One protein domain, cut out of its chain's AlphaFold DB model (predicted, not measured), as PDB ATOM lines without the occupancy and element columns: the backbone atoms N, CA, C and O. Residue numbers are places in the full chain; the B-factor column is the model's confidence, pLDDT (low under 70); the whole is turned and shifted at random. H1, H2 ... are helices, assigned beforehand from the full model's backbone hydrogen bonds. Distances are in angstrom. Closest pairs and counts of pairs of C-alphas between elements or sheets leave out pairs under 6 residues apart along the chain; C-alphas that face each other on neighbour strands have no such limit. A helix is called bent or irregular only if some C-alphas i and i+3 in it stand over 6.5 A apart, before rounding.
ATOM      1  N   GLU A 302     187.313 194.899 133.250       38.84
ATOM      2  CA  GLU A 302     187.447 195.076 131.800       38.84
ATOM      3  C   GLU A 302     186.275 195.852 131.182       38.84
ATOM      4  O   GLU A 302     186.489 196.645 130.269       38.84
ATOM      5  N   VAL A 303     185.053 195.681 131.700       43.16
ATOM      6  CA  VAL A 303     183.880 196.466 131.277       43.16
ATOM      7  C   VAL A 303     184.045 197.925 131.698       43.16
ATOM      8  O   VAL A 303     183.755 198.828 130.917       43.16
ATOM      9  N   LEU A 304     184.581 198.163 132.896       43.09
ATOM     10  CA  LEU A 304     184.873 199.506 133.401       43.09
ATOM     11  C   LEU A 304     185.968 200.217 132.575       43.09
ATOM     12  O   LEU A 304     185.845 201.405 132.280       43.09
ATOM     13  N   LEU A 305     186.995 199.485 132.131       45.31
ATOM     14  CA  LEU A 305     188.062 199.984 131.249       45.31
ATOM     15  C   LEU A 305     187.613 200.203 129.791       45.31
ATOM     16  O   LEU A 305     188.022 201.177 129.158       45.31
ATOM     17  N   ASP A 306     186.773 199.326 129.233       44.00
ATOM     18  CA  ASP A 306     186.184 199.521 127.896       44.00
ATOM     19  C   ASP A 306     185.251 200.745 127.883       44.00
ATOM     20  O   ASP A 306     185.207 201.494 126.907       44.00
ATOM     21  N   MET A 307     184.574 201.018 129.002       43.97
ATOM     22  CA  MET A 307     183.790 202.239 129.195       43.97
ATOM     23  C   MET A 307     184.663 203.502 129.291       43.97
ATOM     24  O   MET A 307     184.310 204.514 128.685       43.97
ATOM     25  N   GLU A 308     185.818 203.457 129.969       45.38
ATOM     26  CA  GLU A 308     186.777 204.578 130.005       45.38
ATOM     27  C   GLU A 308     187.226 204.980 128.592       45.38
ATOM     28  O   GLU A 308     187.172 206.157 128.231       45.38
ATOM     29  N   ASN A 309     187.595 203.991 127.774       47.50
ATOM     30  CA  ASN A 309     188.078 204.211 126.409       47.50
ATOM     31  C   ASN A 309     187.002 204.741 125.451       47.50
ATOM     32  O   ASN A 309     187.339 205.331 124.426       47.50
ATOM     33  N   ARG A 310     185.717 204.523 125.755       41.31
ATOM     34  CA  ARG A 310     184.593 204.940 124.899       41.31
ATOM     35  C   ARG A 310     183.947 206.254 125.318       41.31
ATOM     36  O   ARG A 310     183.380 206.918 124.457       41.31
ATOM     37  N   TYR A 311     184.004 206.616 126.602       43.25
ATOM     38  CA  TYR A 311     183.185 207.704 127.148       43.25
ATOM     39  C   TYR A 311     183.956 208.788 127.914       43.25
ATOM     40  O   TYR A 311     183.318 209.716 128.398       43.25
ATOM     41  N   GLY A 312     185.289 208.711 128.047       50.22
ATOM     42  CA  GLY A 312     186.051 209.746 128.769       50.22
ATOM     43  C   GLY A 312     185.591 209.876 130.227       50.22
ATOM     44  O   GLY A 312     185.249 210.952 130.707       50.22
ATOM     45  N   PHE A 313     185.482 208.734 130.903       60.69
ATOM     46  CA  PHE A 313     184.625 208.554 132.071       60.69
ATOM     47  C   PHE A 313     185.189 209.226 133.342       60.69
ATOM     48  O   PHE A 313     186.088 208.687 133.990       60.69
ATOM     49  N   VAL A 314     184.628 210.381 133.726       58.09
ATOM     50  CA  VAL A 314     184.918 211.136 134.973       58.09
ATOM     51  C   VAL A 314     185.019 210.247 136.214       58.09
ATOM     52  O   VAL A 314     186.007 210.339 136.948       58.09
ATOM     53  N   PRO A 315     184.076 209.314 136.437       57.81
ATOM     54  CA  PRO A 315     184.110 208.494 137.634       57.81
ATOM     55  C   PRO A 315     185.287 207.512 137.681       57.81
ATOM     56  O   PRO A 315     185.671 207.077 138.760       57.81
ATOM     57  N   MET A 316     185.896 207.175 136.536       59.00
ATOM     58  CA  MET A 316     187.091 206.326 136.494       59.00
ATOM     59  C   MET A 316     188.346 207.082 136.940       59.00
ATOM     60  O   MET A 316     189.234 206.492 137.544       59.00
ATOM     61  N   ALA A 317     188.416 208.388 136.672       60.78
ATOM     62  CA  ALA A 317     189.473 209.249 137.201       60.78
ATOM     63  C   ALA A 317     189.386 209.337 138.728       60.78
ATOM     64  O   ALA A 317     190.384 209.161 139.421       60.78
ATOM     65  N   MET A 318     188.166 209.509 139.238       60.66
ATOM     66  CA  MET A 318     187.883 209.516 140.672       60.66
ATOM     67  C   MET A 318     188.174 208.149 141.315       60.66
ATOM     68  O   MET A 318     188.774 208.090 142.382       60.66
ATOM     69  N   LEU A 319     187.851 207.038 140.636       60.84
ATOM     70  CA  LEU A 319     188.230 205.693 141.085       60.84
ATOM     71  C   LEU A 319     189.751 205.498 141.112       60.84
ATOM     72  O   LEU A 319     190.282 204.912 142.048       60.84
ATOM     73  N   LYS A 320     190.468 205.972 140.087       60.75
ATOM     74  CA  LYS A 320     191.933 205.883 140.030       60.75
ATOM     75  C   LYS A 320     192.583 206.667 141.163       60.75
ATOM     76  O   LYS A 320     193.528 206.157 141.749       60.75
ATOM     77  N   ALA A 321     192.051 207.841 141.499       59.62
ATOM     78  CA  ALA A 321     192.473 208.603 142.672       59.62
ATOM     79  C   ALA A 321     192.226 207.825 143.975       59.62
ATOM     80  O   ALA A 321     193.120 207.708 144.809       59.62
ATOM     81  N   PHE A 322     191.049 207.209 144.109       59.53
ATOM     82  CA  PHE A 322     190.696 206.380 145.264       59.53
ATOM     83  C   PHE A 322     191.620 205.159 145.441       59.53
ATOM     84  O   PHE A 322     191.897 204.757 146.563       59.53
ATOM     85  N   PHE A 323     192.132 204.573 144.357       60.50
ATOM     86  CA  PHE A 323     193.030 203.410 144.414       60.50
ATOM     87  C   PHE A 323     194.520 203.750 144.218       60.50
ATOM     88  O   PHE A 323     195.341 202.838 144.088       60.50
ATOM     89  N   ALA A 324     194.893 205.033 144.165       59.72
ATOM     90  CA  ALA A 324     196.275 205.442 143.929       59.72
ATOM     91  C   ALA A 324     197.182 205.118 145.141       59.72
ATOM     92  O   ALA A 324     196.779 205.312 146.284       59.72
ATOM     93  N   PRO A 325     198.423 204.642 144.938       53.12
ATOM     94  CA  PRO A 325     199.347 204.361 146.037       53.12
ATOM     95  C   PRO A 325     199.840 205.648 146.728       53.12
ATOM     96  O   PRO A 325     200.224 206.615 146.076       53.12
ATOM     97  N   THR A 326     199.879 205.663 148.060       57.03
ATOM     98  CA  THR A 326     199.949 206.890 148.882       57.03
ATOM     99  C   THR A 326     201.287 207.640 149.007       57.03
ATOM    100  O   THR A 326     201.218 208.855 149.162       57.03
ATOM    101  N   PRO A 327     202.506 207.061 148.938       48.44
ATOM    102  CA  PRO A 327     203.686 207.852 149.315       48.44
ATOM    103  C   PRO A 327     204.259 208.765 148.217       48.44
ATOM    104  O   PRO A 327     205.030 209.666 148.533       48.44
ATOM    105  N   THR A 328     203.929 208.555 146.937       55.81
ATOM    106  CA  THR A 328     204.560 209.278 145.807       55.81
ATOM    107  C   THR A 328     203.562 209.918 144.844       55.81
ATOM    108  O   THR A 328     203.951 210.343 143.757       55.81
ATOM    109  N   THR A 329     202.276 209.943 145.196       72.25
ATOM    110  CA  THR A 329     201.233 210.455 144.302       72.25
ATOM    111  C   THR A 329     201.193 211.978 144.355       72.25
ATOM    112  O   THR A 329     201.016 212.576 145.414       72.25
ATOM    113  N   ASP A 330     201.353 212.604 143.190       82.19
ATOM    114  CA  ASP A 330     201.098 214.029 143.012       82.19
ATOM    115  C   ASP A 330     199.584 214.265 142.968       82.19
ATOM    116  O   ASP A 330     198.938 214.181 141.920       82.19
ATOM    117  N   TRP A 331     199.007 214.536 144.136       81.56
ATOM    118  CA  TRP A 331     197.572 214.768 144.281       81.56
ATOM    119  C   TRP A 331     197.077 215.989 143.499       81.56
ATOM    120  O   TRP A 331     195.916 216.015 143.102       81.56
ATOM    121  N   GLN A 332     197.943 216.962 143.194       86.94
ATOM    122  CA  GLN A 332     197.552 218.095 142.354       86.94
ATOM    123  C   GLN A 332     197.303 217.645 140.916       86.94
ATOM    124  O   GLN A 332     196.276 217.999 140.340       86.94
ATOM    125  N   ALA A 333     198.200 216.824 140.365       80.62
ATOM    126  CA  ALA A 333     198.034 216.251 139.032       80.62
ATOM    127  C   ALA A 333     196.784 215.360 138.946       80.62
ATOM    128  O   ALA A 333     196.079 215.381 137.938       80.62
ATOM    129  N   VAL A 334     196.468 214.626 140.017       78.56
ATOM    130  CA  VAL A 334     195.251 213.805 140.099       78.56
ATOM    131  C   VAL A 334     193.986 214.668 140.062       78.56
ATOM    132  O   VAL A 334     193.085 214.385 139.272       78.56
ATOM    133  N   ILE A 335     193.907 215.735 140.864       82.69
ATOM    134  CA  ILE A 335     192.748 216.644 140.856       82.69
ATOM    135  C   ILE A 335     192.615 217.363 139.507       82.69
ATOM    136  O   ILE A 335     191.507 217.478 138.982       82.69
ATOM    137  N   GLU A 336     193.725 217.800 138.909       86.50
ATOM    138  CA  GLU A 336     193.733 218.372 137.559       86.50
ATOM    139  C   GLU A 336     193.197 217.385 136.513       86.50
ATOM    140  O   GLU A 336     192.363 217.757 135.685       86.50
ATOM    141  N   GLU A 337     193.609 216.114 136.570       82.31
ATOM    142  CA  GLU A 337     193.111 215.070 135.670       82.31
ATOM    143  C   GLU A 337     191.606 214.831 135.858       82.31
ATOM    144  O   GLU A 337     190.869 214.702 134.873       82.31
ATOM    145  N   ILE A 338     191.132 214.798 137.107       79.94
ATOM    146  CA  ILE A 338     189.705 214.664 137.424       79.94
ATOM    147  C   ILE A 338     188.930 215.847 136.847       79.94
ATOM    148  O   ILE A 338     187.926 215.633 136.163       79.94
ATOM    149  N   LEU A 339     189.395 217.080 137.060       82.19
ATOM    150  CA  LEU A 339     188.750 218.275 136.522       82.19
ATOM    151  C   LEU A 339     188.741 218.258 134.989       82.19
ATOM    152  O   LEU A 339     187.695 218.474 134.382       82.19
ATOM    153  N   PHE A 340     189.872 217.943 134.356       80.88
ATOM    154  CA  PHE A 340     189.995 217.855 132.901       80.88
ATOM    155  C   PHE A 340     189.006 216.847 132.313       80.88
ATOM    156  O   PHE A 340     188.278 217.159 131.370       80.88
ATOM    157  N   LYS A 341     188.918 215.649 132.902       78.12
ATOM    158  CA  LYS A 341     187.962 214.622 132.473       78.12
ATOM    159  C   LYS A 341     186.517 215.035 132.744       78.12
ATOM    160  O   LYS A 341     185.666 214.797 131.889       78.12
ATOM    161  N   THR A 342     186.246 215.694 133.873       77.12
ATOM    162  CA  THR A 342     184.920 216.244 134.207       77.12
ATOM    163  C   THR A 342     184.459 217.229 133.142       77.12
ATOM    164  O   THR A 342     183.382 217.072 132.571       77.12
ATOM    165  N   LEU A 343     185.306 218.200 132.810       79.31
ATOM    166  CA  LEU A 343     185.002 219.199 131.792       79.31
ATOM    167  C   LEU A 343     184.937 218.588 130.390       79.31
ATOM    168  O   LEU A 343     184.079 218.976 129.606       79.31
ATOM    169  N   GLY A 344     185.765 217.589 130.083       75.38
ATOM    170  CA  GLY A 344     185.683 216.837 128.831       75.38
ATOM    171  C   GLY A 344     184.342 216.122 128.657       75.38
ATOM    172  O   GLY A 344     183.723 216.230 127.601       75.38
ATOM    173  N   ALA A 345     183.839 215.461 129.703       68.44
ATOM    174  CA  ALA A 345     182.522 214.819 129.679       68.44
ATOM    175  C   ALA A 345     181.371 215.830 129.527       68.44
ATOM    176  O   ALA A 345     180.332 215.521 128.939       68.44
ATOM    177  N   LEU A 346     181.570 217.051 130.022       71.75
ATOM    178  CA  LEU A 346     180.632 218.158 129.868       71.75
ATOM    179  C   LEU A 346     180.767 218.889 128.522       71.75
ATOM    180  O   LEU A 346     179.911 219.715 128.214       71.75
ATOM    181  N   ASP A 347     181.758 218.546 127.686       75.62
ATOM    182  CA  ASP A 347     182.090 219.252 126.434       75.62
ATOM    183  C   ASP A 347     182.480 220.722 126.676       75.62
ATOM    184  O   ASP A 347     182.051 221.647 125.993       75.62
ATOM    185  N   LEU A 348     183.268 220.925 127.733       79.38
ATOM    186  CA  LEU A 348     183.745 222.216 128.229       79.38
ATOM    187  C   LEU A 348     185.276 222.257 128.313       79.38
ATOM    188  O   LEU A 348     185.843 223.048 129.067       79.38
ATOM    189  N   ILE A 349     185.958 221.391 127.557       81.25
ATOM    190  CA  ILE A 349     187.420 221.253 127.608       81.25
ATOM    191  C   ILE A 349     188.134 222.564 127.250       81.25
ATOM    192  O   ILE A 349     189.157 222.894 127.848       81.25
ATOM    193  N   ASP A 350     187.545 223.353 126.348       79.88
ATOM    194  CA  ASP A 350     188.066 224.655 125.921       79.88
ATOM    195  C   ASP A 350     188.113 225.672 127.075       79.88
ATOM    196  O   ASP A 350     188.897 226.621 127.053       79.88
ATOM    197  N   PHE A 351     187.328 225.439 128.131       83.00
ATOM    198  CA  PHE A 351     187.271 226.267 129.333       83.00
ATOM    199  C   PHE A 351     188.075 225.689 130.502       83.00
ATOM    200  O   PHE A 351     188.035 226.249 131.600       83.00
ATOM    201  N   TYR A 352     188.850 224.620 130.279       85.00
ATOM    202  CA  TYR A 352     189.678 223.992 131.311       85.00
ATOM    203  C   TYR A 352     190.591 224.996 132.016       85.00
ATOM    204  O   TYR A 352     190.565 225.095 133.240       85.00
ATOM    205  N   VAL A 353     191.361 225.779 131.253       87.75
ATOM    206  CA  VAL A 353     192.313 226.745 131.822       87.75
ATOM    207  C   VAL A 353     191.598 227.831 132.642       87.75
ATOM    208  O   VAL A 353     191.944 227.996 133.814       87.75
ATOM    209  N   PRO A 354     190.563 228.526 132.116       86.25
ATOM    210  CA  PRO A 354     189.796 229.489 132.902       86.25
ATOM    211  C   PRO A 354     189.231 228.929 134.210       86.25
ATOM    212  O   PRO A 354     189.335 229.611 135.232       86.25
ATOM    213  N   ILE A 355     188.660 227.719 134.176       86.38
ATOM    214  CA  ILE A 355     188.019 227.065 135.325       86.38
ATOM    215  C   ILE A 355     189.065 226.616 136.350       86.38
ATOM    216  O   ILE A 355     188.887 226.871 137.539       86.38
ATOM    217  N   LEU A 356     190.182 226.030 135.910       89.06
ATOM    218  CA  LEU A 356     191.286 225.643 136.792       89.06
ATOM    219  C   LEU A 356     191.882 226.856 137.513       89.06
ATOM    220  O   LEU A 356     192.178 226.798 138.701       89.06
ATOM    221  N   GLU A 357     192.045 227.975 136.814       89.44
ATOM    222  CA  GLU A 357     192.522 229.215 137.422       89.44
ATOM    223  C   GLU A 357     191.516 229.812 138.421       89.44
ATOM    224  O   GLU A 357     191.938 230.460 139.375       89.44
ATOM    225  N   ILE A 358     190.203 229.628 138.220       89.44
ATOM    226  CA  ILE A 358     189.192 230.019 139.219       89.44
ATOM    227  C   ILE A 358     189.319 229.117 140.449       89.44
ATOM    228  O   ILE A 358     189.380 229.631 141.563       89.44
ATOM    229  N   LEU A 359     189.434 227.801 140.247       88.75
ATOM    230  CA  LEU A 359     189.602 226.820 141.321       88.75
ATOM    231  C   LEU A 359     190.865 227.080 142.155       88.75
ATOM    232  O   LEU A 359     190.837 227.001 143.376       88.75
ATOM    233  N   ARG A 360     191.974 227.432 141.497       86.56
ATOM    234  CA  ARG A 360     193.245 227.798 142.150       86.56
ATOM    235  C   ARG A 360     193.288 229.232 142.659       86.56
ATOM    236  O   ARG A 360     194.264 229.630 143.297       86.56
ATOM    237  N   GLY A 361     192.277 230.029 142.333       85.88
ATOM    238  CA  GLY A 361     192.178 231.401 142.790       85.88
ATOM    239  C   GLY A 361     192.080 231.453 144.311       85.88
ATOM    240  O   GLY A 361     191.557 230.543 144.949       85.88
ATOM    241  N   GLY A 362     192.538 232.558 144.907       78.56
ATOM    242  CA  GLY A 362     192.495 232.731 146.366       78.56
ATOM    243  C   GLY A 362     191.087 232.606 146.963       78.56
ATOM    244  O   GLY A 362     190.939 232.301 148.137       78.56
ATOM    245  N   GLU A 363     190.054 232.790 146.142       85.88
ATOM    246  CA  GLU A 363     188.655 232.655 146.526       85.88
ATOM    247  C   GLU A 363     188.167 231.206 146.700       85.88
ATOM    248  O   GLU A 363     187.174 231.008 147.398       85.88
ATOM    249  N   PHE A 364     188.850 230.217 146.119       89.56
ATOM    250  CA  PHE A 364     188.544 228.785 146.244       89.56
ATOM    251  C   PHE A 364     189.691 228.001 146.888       89.56
ATOM    252  O   PHE A 364     189.782 226.784 146.752       89.56
ATOM    253  N   LYS A 365     190.567 228.690 147.626       89.38
ATOM    254  CA  LYS A 365     191.724 228.069 148.266       89.38
ATOM    255  C   LYS A 365     191.325 226.922 149.203       89.38
ATOM    256  O   LYS A 365     191.918 225.854 149.114       89.38
ATOM    257  N   ASP A 366     190.303 227.134 150.028       90.56
ATOM    258  CA  ASP A 366     189.827 226.125 150.984       90.56
ATOM    259  C   ASP A 366     189.269 224.896 150.250       90.56
ATOM    260  O   ASP A 366     189.638 223.770 150.551       90.56
ATOM    261  N   VAL A 367     188.495 225.119 149.183       90.88
ATOM    262  CA  VAL A 367     187.965 224.058 148.308       90.88
ATOM    263  C   VAL A 367     189.089 223.271 147.629       90.88
ATOM    264  O   VAL A 367     189.022 222.049 147.522       90.88
ATOM    265  N   TRP A 368     190.150 223.943 147.178       91.62
ATOM    266  CA  TRP A 368     191.320 223.276 146.611       91.62
ATOM    267  C   TRP A 368     192.057 222.418 147.649       91.62
ATOM    268  O   TRP A 368     192.457 221.295 147.344       91.62
ATOM    269  N   GLU A 369     192.229 222.920 148.873       90.69
ATOM    270  CA  GLU A 369     192.839 222.166 149.974       90.69
ATOM    271  C   GLU A 369     191.971 220.964 150.389       90.69
ATOM    272  O   GLU A 369     192.502 219.868 150.580       90.69
ATOM    273  N   ASP A 370     190.648 221.132 150.437       90.12
ATOM    274  CA  ASP A 370     189.693 220.065 150.742       90.12
ATOM    275  C   ASP A 370     189.683 218.977 149.655       90.12
ATOM    276  O   ASP A 370     189.683 217.792 149.985       90.12
ATOM    277  N   LEU A 371     189.791 219.343 148.371       87.44
ATOM    278  CA  LEU A 371     189.950 218.379 147.271       87.44
ATOM    279  C   LEU A 371     191.230 217.551 147.411       87.44
ATOM    280  O   LEU A 371     191.208 216.333 147.220       87.44
ATOM    281  N   LEU A 372     192.349 218.200 147.743       88.06
ATOM    282  CA  LEU A 372     193.621 217.510 147.950       88.06
ATOM    283  C   LEU A 372     193.559 216.572 149.159       88.06
ATOM    284  O   LEU A 372     194.056 215.449 149.072       88.06
ATOM    285  N   ARG A 373     192.929 217.007 150.258       88.94
ATOM    286  CA  ARG A 373     192.707 216.171 151.444       88.94
ATOM    287  C   ARG A 373     191.837 214.966 151.101       88.94
ATOM    288  O   ARG A 373     192.258 213.845 151.358       88.94
ATOM    289  N   ALA A 374     190.685 215.180 150.468       82.75
ATOM    290  CA  ALA A 374     189.761 214.109 150.104       82.75
ATOM    291  C   ALA A 374     190.411 213.081 149.165       82.75
ATOM    292  O   ALA A 374     190.232 211.878 149.339       82.75
ATOM    293  N   ALA A 375     191.234 213.527 148.210       78.50
ATOM    294  CA  ALA A 375     191.996 212.618 147.360       78.50
ATOM    295  C   ALA A 375     193.034 211.806 148.157       78.50
ATOM    296  O   ALA A 375     193.116 210.591 147.981       78.50
ATOM    297  N   ALA A 376     193.785 212.456 149.052       80.06
ATOM    298  CA  ALA A 376     194.817 211.815 149.867       80.06
ATOM    299  C   ALA A 376     194.256 210.842 150.917       80.06
ATOM    300  O   ALA A 376     194.883 209.825 151.213       80.06
ATOM    301  N   GLU A 377     193.082 211.141 151.470       82.19
ATOM    302  CA  GLU A 377     192.351 210.284 152.411       82.19
ATOM    303  C   GLU A 377     191.537 209.195 151.701       82.19
ATOM    304  O   GLU A 377     190.952 208.333 152.355       82.19
ATOM    305  N   HIS A 378     191.525 209.207 150.364       72.81
ATOM    306  CA  HIS A 378     190.677 208.357 149.539       72.81
ATOM    307  C   HIS A 378     189.189 208.479 149.910       72.81
ATOM    308  O   HIS A 378     188.449 207.502 149.853       72.81
ATOM    309  N   ASP A 379     188.716 209.671 150.272       77.69
ATOM    310  CA  ASP A 379     187.293 209.914 150.494       77.69
ATOM    311  C   ASP A 379     186.618 210.301 149.176       77.69
ATOM    312  O   ASP A 379     186.614 211.454 148.740       77.69
ATOM    313  N   PHE A 380     186.044 209.296 148.511       72.81
ATOM    314  CA  PHE A 380     185.343 209.484 147.244       72.81
ATOM    315  C   PHE A 380     184.162 210.454 147.365       72.81
ATOM    316  O   PHE A 380     183.933 211.245 146.451       72.81
ATOM    317  N   TRP A 381     183.398 210.389 148.456       78.00
ATOM    318  CA  TRP A 381     182.186 211.193 148.589       78.00
ATOM    319  C   TRP A 381     182.509 212.641 148.899       78.00
ATOM    320  O   TRP A 381     181.901 213.522 148.292       78.00
ATOM    321  N   GLU A 382     183.499 212.882 149.758       83.38
ATOM    322  CA  GLU A 382     183.975 214.238 150.005       83.38
ATOM    323  C   GLU A 382     184.580 214.831 148.726       83.38
ATOM    324  O   GLU A 382     184.243 215.946 148.353       83.38
ATOM    325  N   LEU A 383     185.345 214.056 147.949       79.06
ATOM    326  CA  LEU A 383     185.900 214.526 146.675       79.06
ATOM    327  C   LEU A 383     184.814 214.907 145.651       79.06
ATOM    328  O   LEU A 383     184.923 215.932 144.975       79.06
ATOM    329  N   VAL A 384     183.762 214.092 145.530       77.19
ATOM    330  CA  VAL A 384     182.603 214.368 144.663       77.19
ATOM    331  C   VAL A 384     181.876 215.625 145.139       77.19
ATOM    332  O   VAL A 384     181.623 216.519 144.332       77.19
ATOM    333  N   LYS A 385     181.577 215.714 146.435       85.44
ATOM    334  CA  LYS A 385     180.883 216.847 147.046       85.44
ATOM    335  C   LYS A 385     181.666 218.149 146.869       85.44
ATOM    336  O   LYS A 385     181.120 219.106 146.330       85.44
ATOM    337  N   THR A 386     182.950 218.168 147.216       86.81
ATOM    338  CA  THR A 386     183.777 219.375 147.130       86.81
ATOM    339  C   THR A 386     183.936 219.856 145.686       86.81
ATOM    340  O   THR A 386     183.849 221.051 145.405       86.81
ATOM    341  N   LEU A 387     184.116 218.941 144.727       83.38
ATOM    342  CA  LEU A 387     184.251 219.324 143.319       83.38
ATOM    343  C   LEU A 387     182.935 219.846 142.729       83.38
ATOM    344  O   LEU A 387     182.940 220.747 141.889       83.38
ATOM    345  N   LEU A 388     181.812 219.242 143.102       80.62
ATOM    346  CA  LEU A 388     180.535 219.503 142.449       80.62
ATOM    347  C   LEU A 388     179.714 220.537 143.202       80.62
ATOM    348  O   LEU A 388     179.363 221.559 142.621       80.62
ATOM    349  N   GLU A 389     179.419 220.286 144.470       81.50
ATOM    350  CA  GLU A 389     178.573 221.151 145.291       81.50
ATOM    351  C   GLU A 389     179.328 222.416 145.704       81.50
ATOM    352  O   GLU A 389     178.858 223.522 145.434       81.50
ATOM    353  N   ASP A 390     180.526 222.261 146.274       86.62
ATOM    354  CA  ASP A 390     181.250 223.397 146.859       86.62
ATOM    355  C   ASP A 390     181.953 224.261 145.799       86.62
ATOM    356  O   ASP A 390     182.207 225.447 146.027       86.62
ATOM    357  N   PHE A 391     182.232 223.699 144.616       87.62
ATOM    358  CA  PHE A 391     182.859 224.417 143.508       87.62
ATOM    359  C   PHE A 391     181.910 224.666 142.334       87.62
ATOM    360  O   PHE A 391     181.413 225.782 142.178       87.62
ATOM    361  N   LEU A 392     181.667 223.656 141.492       82.94
ATOM    362  CA  LEU A 392     181.042 223.825 140.172       82.94
ATOM    363  C   LEU A 392     179.590 224.328 140.212       82.94
ATOM    364  O   LEU A 392     179.147 224.968 139.259       82.94
ATOM    365  N   LEU A 393     178.859 224.056 141.293       82.44
ATOM    366  CA  LEU A 393     177.480 224.507 141.502       82.44
ATOM    367  C   LEU A 393     177.373 225.733 142.416       82.44
ATOM    368  O   LEU A 393     176.267 226.220 142.649       82.44
ATOM    369  N   SER A 394     178.494 226.250 142.920       88.81
ATOM    370  CA  SER A 394     178.476 227.394 143.826       88.81
ATOM    371  C   SER A 394     178.119 228.696 143.096       88.81
ATOM    372  O   SER A 394     178.592 228.975 141.988       88.81
ATOM    373  N   ASP A 395     177.339 229.557 143.757       89.25
ATOM    374  CA  ASP A 395     177.029 230.902 143.248       89.25
ATOM    375  C   ASP A 395     178.310 231.715 143.006       89.25
ATOM    376  O   ASP A 395     178.438 232.440 142.018       89.25
ATOM    377  N   LYS A 396     179.310 231.512 143.866       91.75
ATOM    378  CA  LYS A 396     180.624 232.146 143.772       91.75
ATOM    379  C   LYS A 396     181.371 231.759 142.495       91.75
ATOM    380  O   LYS A 396     181.965 232.615 141.841       91.75
ATOM    381  N   PHE A 397     181.326 230.483 142.108       90.69
ATOM    382  CA  PHE A 397     181.925 230.024 140.856       90.69
ATOM    383  C   PHE A 397     181.253 230.701 139.666       90.69
ATOM    384  O   PHE A 397     181.944 231.230 138.797       90.69
ATOM    385  N   ARG A 398     179.917 230.771 139.664       89.38
ATOM    386  CA  ARG A 398     179.148 231.473 138.631       89.38
ATOM    387  C   ARG A 398     179.543 232.946 138.517       89.38
ATOM    388  O   ARG A 398     179.776 233.421 137.407       89.38
ATOM    389  N   GLU A 399     179.643 233.664 139.630       92.50
ATOM    390  CA  GLU A 399     180.050 235.075 139.638       92.50
ATOM    391  C   GLU A 399     181.459 235.274 139.064       92.50
ATOM    392  O   GLU A 399     181.675 236.143 138.213       92.50
ATOM    393  N   LEU A 400     182.416 234.438 139.475       91.06
ATOM    394  CA  LEU A 400     183.791 234.502 138.983       91.06
ATOM    395  C   LEU A 400     183.908 234.096 137.513       91.06
ATOM    396  O   LEU A 400     184.676 234.710 136.769       91.06
ATOM    397  N   LEU A 401     183.119 233.118 137.071       88.38
ATOM    398  CA  LEU A 401     183.060 232.699 135.676       88.38
ATOM    399  C   LEU A 401     182.508 233.825 134.791       88.38
ATOM    400  O   LEU A 401     183.122 234.150 133.775       88.38
ATOM    401  N   ILE A 402     181.424 234.489 135.216       91.19
ATOM    402  CA  ILE A 402     180.853 235.665 134.534       91.19
ATOM    403  C   ILE A 402     181.876 236.799 134.465       91.19
ATOM    404  O   ILE A 402     182.059 237.402 133.407       91.19
ATOM    405  N   LYS A 403     182.571 237.085 135.571       91.25
ATOM    406  CA  LYS A 403     183.601 238.131 135.622       91.25
ATOM    407  C   LYS A 403     184.755 237.854 134.658       91.25
ATOM    408  O   LYS A 403     185.353 238.795 134.140       91.25
ATOM    409  N   LYS A 404     185.081 236.580 134.435       88.69
ATOM    410  CA  LYS A 404     186.258 236.160 133.671       88.69
ATOM    411  C   LYS A 404     185.992 235.950 132.183       88.69
ATOM    412  O   LYS A 404     186.843 236.299 131.372       88.69
ATOM    413  N   LEU A 405     184.841 235.384 131.831       87.31
ATOM    414  CA  LEU A 405     184.492 235.017 130.453       87.31
ATOM    415  C   LEU A 405     183.411 235.918 129.841       87.31
ATOM    416  O   LEU A 405     183.167 235.855 128.640       87.31
ATOM    417  N   GLY A 406     182.786 236.777 130.647       91.12
ATOM    418  CA  GLY A 406     181.610 237.543 130.254       91.12
ATOM    419  C   GLY A 406     180.318 236.763 130.492       91.12
ATOM    420  O   GLY A 406     180.298 235.532 130.533       91.12
ATOM    421  N   LYS A 407     179.217 237.500 130.670       91.19
ATOM    422  CA  LYS A 407     177.920 236.933 131.067       91.19
ATOM    423  C   LYS A 407     177.378 235.915 130.061       91.19
ATOM    424  O   LYS A 407     176.976 234.837 130.474       91.19
ATOM    425  N   GLU A 408     177.405 236.244 128.773       89.12
ATOM    426  CA  GLU A 408     176.843 235.401 127.707       89.12
ATOM    427  C   GLU A 408     177.555 234.043 127.622       89.12
ATOM    428  O   GLU A 408     176.908 232.999 127.630       89.12
ATOM    429  N   VAL A 409     178.893 234.049 127.638       86.62
ATOM    430  CA  VAL A 409     179.706 232.823 127.584       86.62
ATOM    431  C   VAL A 409     179.550 232.002 128.865       86.62
ATOM    432  O   VAL A 409     179.425 230.782 128.815       86.62
ATOM    433  N   ALA A 410     179.530 232.655 130.030       86.31
ATOM    434  CA  ALA A 410     179.357 231.965 131.304       86.31
ATOM    435  C   ALA A 410     177.970 231.317 131.436       86.31
ATOM    436  O   ALA A 410     177.868 230.214 131.965       86.31
ATOM    437  N   GLU A 411     176.908 231.965 130.948       87.06
ATOM    438  CA  GLU A 411     175.560 231.388 130.934       87.06
ATOM    439  C   GLU A 411     175.475 230.165 130.011       87.06
ATOM    440  O   GLU A 411     174.921 229.151 130.430       87.06
ATOM    441  N   GLU A 412     176.102 230.199 128.831       85.00
ATOM    442  CA  GLU A 412     176.188 229.032 127.938       85.00
ATOM    443  C   GLU A 412     176.914 227.852 128.609       85.00
ATOM    444  O   GLU A 412     176.468 226.703 128.533       85.00
ATOM    445  N   ILE A 413     178.026 228.126 129.302       82.69
ATOM    446  CA  ILE A 413     178.780 227.107 130.044       82.69
ATOM    447  C   ILE A 413     177.911 226.498 131.145       82.69
ATOM    448  O   ILE A 413     177.809 225.276 131.233       82.69
ATOM    449  N   LEU A 414     177.261 227.328 131.964       83.12
ATOM    450  CA  LEU A 414     176.412 226.863 133.062       83.12
ATOM    451  C   LEU A 414     175.212 226.059 132.553       83.12
ATOM    452  O   LEU A 414     174.849 225.049 133.157       83.12
ATOM    453  N   GLU A 415     174.626 226.453 131.424       82.12
ATOM    454  CA  GLU A 415     173.551 225.701 130.784       82.12
ATOM    455  C   GLU A 415     174.034 224.317 130.324       82.12
ATOM    456  O   GLU A 415     173.407 223.303 130.647       82.12
ATOM    457  N   LYS A 416     175.190 224.241 129.649       79.88
ATOM    458  CA  LYS A 416     175.812 222.966 129.248       79.88
ATOM    459  C   LYS A 416     176.135 222.083 130.452       79.88
ATOM    460  O   LYS A 416     175.890 220.874 130.399       79.88
ATOM    461  N   MET A 417     176.639 222.676 131.537       79.25
ATOM    462  CA  MET A 417     176.887 221.968 132.793       79.25
ATOM    463  C   MET A 417     175.591 221.355 133.325       79.25
ATOM    464  O   MET A 417     175.545 220.147 133.529       79.25
ATOM    465  N   LEU A 418     174.523 222.144 133.467       77.06
ATOM    466  CA  LEU A 418     173.234 221.681 133.993       77.06
ATOM    467  C   LEU A 418     172.594 220.584 133.129       77.06
ATOM    468  O   LEU A 418     172.068 219.608 133.668       77.06
ATOM    469  N   GLN A 419     172.667 220.699 131.799       73.88
ATOM    470  CA  GLN A 419     172.090 219.715 130.875       73.88
ATOM    471  C   GLN A 419     172.797 218.353 130.937       73.88
ATOM    472  O   GLN A 419     172.153 217.308 130.824       73.88
ATOM    473  N   LYS A 420     174.123 218.346 131.116       72.31
ATOM    474  CA  LYS A 420     174.945 217.123 131.100       72.31
ATOM    475  C   LYS A 420     175.283 216.588 132.496       72.31
ATOM    476  O   LYS A 420     175.837 215.499 132.621       72.31
ATOM    477  N   TRP A 421     174.892 217.317 133.535       70.31
ATOM    478  CA  TRP A 421     175.140 217.011 134.941       70.31
ATOM    479  C   TRP A 421     174.313 215.845 135.493       70.31
ATOM    480  O   TRP A 421     174.853 215.002 136.206       70.31
ATOM    481  N   ILE A 422     173.025 215.755 135.148       65.56
ATOM    482  CA  ILE A 422     172.123 214.716 135.681       65.56
ATOM    483  C   ILE A 422     172.680 213.294 135.451       65.56
ATOM    484  O   ILE A 422     172.692 212.496 136.392       65.56
ATOM    485  N   PRO A 423     173.212 212.959 134.256       64.31
ATOM    486  CA  PRO A 423     173.930 211.705 134.053       64.31
ATOM    487  C   PRO A 423     175.133 211.517 134.990       64.31
ATOM    488  O   PRO A 423     175.314 210.423 135.516       64.31
ATOM    489  N   ILE A 424     175.945 212.556 135.219       67.25
ATOM    490  CA  ILE A 424     177.165 212.483 136.043       67.25
ATOM    491  C   ILE A 424     176.825 212.150 137.500       67.25
ATOM    492  O   ILE A 424     177.458 211.258 138.063       67.25
ATOM    493  N   LEU A 425     175.789 212.771 138.080       67.50
ATOM    494  CA  LEU A 425     175.279 212.396 139.408       67.50
ATOM    495  C   LEU A 425     174.845 210.939 139.480       67.50
ATOM    496  O   LEU A 425     175.206 210.225 140.414       67.50
ATOM    497  N   GLY A 426     174.069 210.496 138.488       66.56
ATOM    498  CA  GLY A 426     173.598 209.116 138.421       66.56
ATOM    499  C   GLY A 426     174.759 208.120 138.404       66.56
ATOM    500  O   GLY A 426     174.708 207.086 139.074       66.56
ATOM    501  N   TRP A 427     175.841 208.454 137.698       66.00
ATOM    502  CA  TRP A 427     177.051 207.639 137.649       66.00
ATOM    503  C   TRP A 427     177.877 207.690 138.935       66.00
ATOM    504  O   TRP A 427     178.327 206.637 139.390       66.00
ATOM    505  N   ALA A 428     178.051 208.868 139.538       66.12
ATOM    506  CA  ALA A 428     178.724 209.006 140.828       66.12
ATOM    507  C   ALA A 428     178.004 208.178 141.905       66.12
ATOM    508  O   ALA A 428     178.646 207.409 142.621       66.12
ATOM    509  N   GLN A 429     176.666 208.222 141.930       68.44
ATOM    510  CA  GLN A 429     175.854 207.413 142.837       68.44
ATOM    511  C   GLN A 429     176.007 205.910 142.585       68.44
ATOM    512  O   GLN A 429     176.167 205.137 143.530       68.44
ATOM    513  N   LEU A 430     175.967 205.476 141.320       66.81
ATOM    514  CA  LEU A 430     176.162 204.069 140.966       66.81
ATOM    515  C   LEU A 430     177.514 203.556 141.472       66.81
ATOM    516  O   LEU A 430     177.596 202.459 142.017       66.81
ATOM    517  N   ILE A 431     178.566 204.352 141.312       64.94
ATOM    518  CA  ILE A 431     179.919 203.979 141.713       64.94
ATOM    519  C   ILE A 431     180.094 203.982 143.220       64.94
ATOM    520  O   ILE A 431     180.610 203.005 143.755       64.94
ATOM    521  N   GLY A 432     179.599 205.006 143.910       66.94
ATOM    522  CA  GLY A 432     179.581 205.015 145.365       66.94
ATOM    523  C   GLY A 432     178.844 203.799 145.935       66.94
ATOM    524  O   GLY A 432     179.330 203.161 146.868       66.94
ATOM    525  N   ASN A 433     177.739 203.385 145.305       66.62
ATOM    526  CA  ASN A 433     177.028 202.156 145.667       66.62
ATOM    527  C   ASN A 433     177.866 200.891 145.399       66.62
ATOM    528  O   ASN A 433     177.872 199.982 146.226       66.62
ATOM    529  N   ILE A 434     178.589 200.814 144.274       66.38
ATOM    530  CA  ILE A 434     179.491 199.687 143.974       66.38
ATOM    531  C   ILE A 434     180.609 199.602 145.020       66.38
ATOM    532  O   ILE A 434     180.867 198.516 145.534       66.38
ATOM    533  N   ILE A 435     181.233 200.730 145.370       67.25
ATOM    534  CA  ILE A 435     182.284 200.806 146.394       67.25
ATOM    535  C   ILE A 435     181.731 200.358 147.750       67.25
ATOM    536  O   ILE A 435     182.331 199.505 148.400       67.25
ATOM    537  N   ALA A 436     180.557 200.851 148.150       68.81
ATOM    538  CA  ALA A 436     179.912 200.437 149.392       68.81
ATOM    539  C   ALA A 436     179.653 198.919 149.425       68.81
ATOM    540  O   ALA A 436     179.951 198.262 150.421       68.81
ATOM    541  N   VAL A 437     179.167 198.337 148.321       67.06
ATOM    542  CA  VAL A 437     178.966 196.882 148.213       67.06
ATOM    543  C   VAL A 437     180.293 196.125 148.299       67.06
ATOM    544  O   VAL A 437     180.347 195.105 148.984       67.06
ATOM    545  N   LEU A 438     181.362 196.610 147.659       66.50
ATOM    546  CA  LEU A 438     182.695 196.004 147.749       66.50
ATOM    547  C   LEU A 438     183.232 196.025 149.182       66.50
ATOM    548  O   LEU A 438     183.720 195.002 149.657       66.50
ATOM    549  N   ILE A 439     183.092 197.148 149.890       69.94
ATOM    550  CA  ILE A 439     183.506 197.277 151.294       69.94
ATOM    551  C   ILE A 439     182.724 196.287 152.162       69.94
ATOM    552  O   ILE A 439     183.323 195.529 152.922       69.94
ATOM    553  N   VAL A 440     181.398 196.225 152.006       68.44
ATOM    554  CA  VAL A 440     180.550 195.274 152.744       68.44
ATOM    555  C   VAL A 440     180.935 193.825 152.433       68.44
ATOM    556  O   VAL A 440     181.016 193.007 153.348       68.44
ATOM    557  N   GLN A 441     181.224 193.494 151.171       64.44
ATOM    558  CA  GLN A 441     181.693 192.160 150.790       64.44
ATOM    559  C   GLN A 441     183.059 191.837 151.397       64.44
ATOM    560  O   GLN A 441     183.224 190.749 151.944       64.44
ATOM    561  N   MET A 442     184.024 192.759 151.353       65.38
ATOM    562  CA  MET A 442     185.334 192.558 151.978       65.38
ATOM    563  C   MET A 442     185.202 192.350 153.488       65.38
ATOM    564  O   MET A 442     185.796 191.413 154.015       65.38
ATOM    565  N   LEU A 443     184.373 193.144 154.171       67.19
ATOM    566  CA  LEU A 443     184.081 192.970 155.597       67.19
ATOM    567  C   LEU A 443     183.406 191.621 155.882       67.19
ATOM    568  O   LEU A 443     183.760 190.952 156.850       67.19
ATOM    569  N   TYR A 444     182.484 191.182 155.022       70.12
ATOM    570  CA  TYR A 444     181.834 189.875 155.134       70.12
ATOM    571  C   TYR A 444     182.836 188.724 154.975       70.12
ATOM    572  O   TYR A 444     182.901 187.847 155.837       70.12
ATOM    573  N   TYR A 445     183.674 188.744 153.934       69.06
ATOM    574  CA  TYR A 445     184.728 187.743 153.744       69.06
ATOM    575  C   TYR A 445     185.742 187.760 154.888       69.06
ATOM    576  O   TYR A 445     186.129 186.702 155.375       69.06
ATOM    577  N   TYR A 446     186.112 188.943 155.381       66.25
ATOM    578  CA  TYR A 446     186.977 189.076 156.547       66.25
ATOM    579  C   TYR A 446     186.328 188.465 157.798       66.25
ATOM    580  O   TYR A 446     186.981 187.735 158.534       66.25
ATOM    581  N   SER A 447     185.027 188.677 158.015       66.38
ATOM    582  CA  SER A 447     184.293 188.061 159.129       66.38
ATOM    583  C   SER A 447     184.167 186.537 159.000       66.38
ATOM    584  O   SER A 447     184.216 185.840 160.006       66.38
TER     585      SER A 447
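Overview. This is residues 302 to 447 of the 457 residues of an uncharacterized protein of Shimia isoporae (UniProt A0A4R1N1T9). One long bent helix, H8, runs along the side of a body of shorter helices, and its residues 436 to 447 stick out beyond that body. Two hairpins, H2 with H3 and H5 with H6, make the core, with H4 and H7 towards the end away from that tail and H1 close to H2. The printed part has 146 residues with eight named helices, H1 to H8 in order, and no named strand: all helix. It is compact, radius of gyration of the C-alphas 16.0 A, yet elongated, spanning 57 by 30 by 23 A.

Along the chain. Find C-alpha 407 at (177.920, 236.933, 131.067), where H8, residues 407 to 447, begins. By its hydrogen bonds it was assigned as one helix, but it is bent: C-alphas 419 and 422 are 6.9 A apart. Arm H8a, residues 407 to 419, is 18.2 A long; H8b, residues 422 to 447, runs 37.5 A to C-alpha 447 at (184.293, 188.061, 159.129). Look next for H7 at 395 to 405, H6 at 380 to 392, H5 at 362 to 376 with 21.3 A, H4 at 349 to 359, H3 at 331 to 346 with 22.5 A, H2 at 314 to 322 and H1 at 302 to 311. H4 and H5 are irregular: C-alphas 350 and 353 are 7.6 A apart, 363 and 366 8.0 A.

Arrangement. H8a touches H7, closest C-alphas Ala 410 and Ile 402 at 5.1 A. H8b touches H2 with residues 424 to 431 alone, Ala 428 to Pro 315 being the closest C-alphas, 6.3 A. In hairpin H5 and H6, look at the closest C-alphas, Ala 374 and Leu 383, 5.2 A apart, at a shallow tilt of 16 degrees, opposite ways. Hairpin H2 and H3 has the same 16 degrees, closest C-alphas Val 314 and Thr 342. H3 touches H5 with residues 331 to 335 alone, about perpendicular at 76 degrees, C-alphas Trp 331 and Leu 372 closest at 6.0 A. H4 touches H7, closest C-alphas Ile 358 and Leu 400 at 7.0 A. H1 is close to H2 but not clearly touching, closest C-alphas Glu 308 and Met 316 at 6.7 A. Every O i to N i+4 pair is within hydrogen-bond range in H1, H2, H3, H7, H8a and H8b; H4 has 5 of 7, H5 9 of 11, H6 7 of 9.

Size, cuts and confidence. The C-alphas of Gly 406 and Ser 447 are the two farthest apart, 57.4 A. The printed part has no cut and no long link. Its mean pLDDT is 74.9; look for values under 70 at residues 302 to 328, 345, 422 to 443 and 445 to 447.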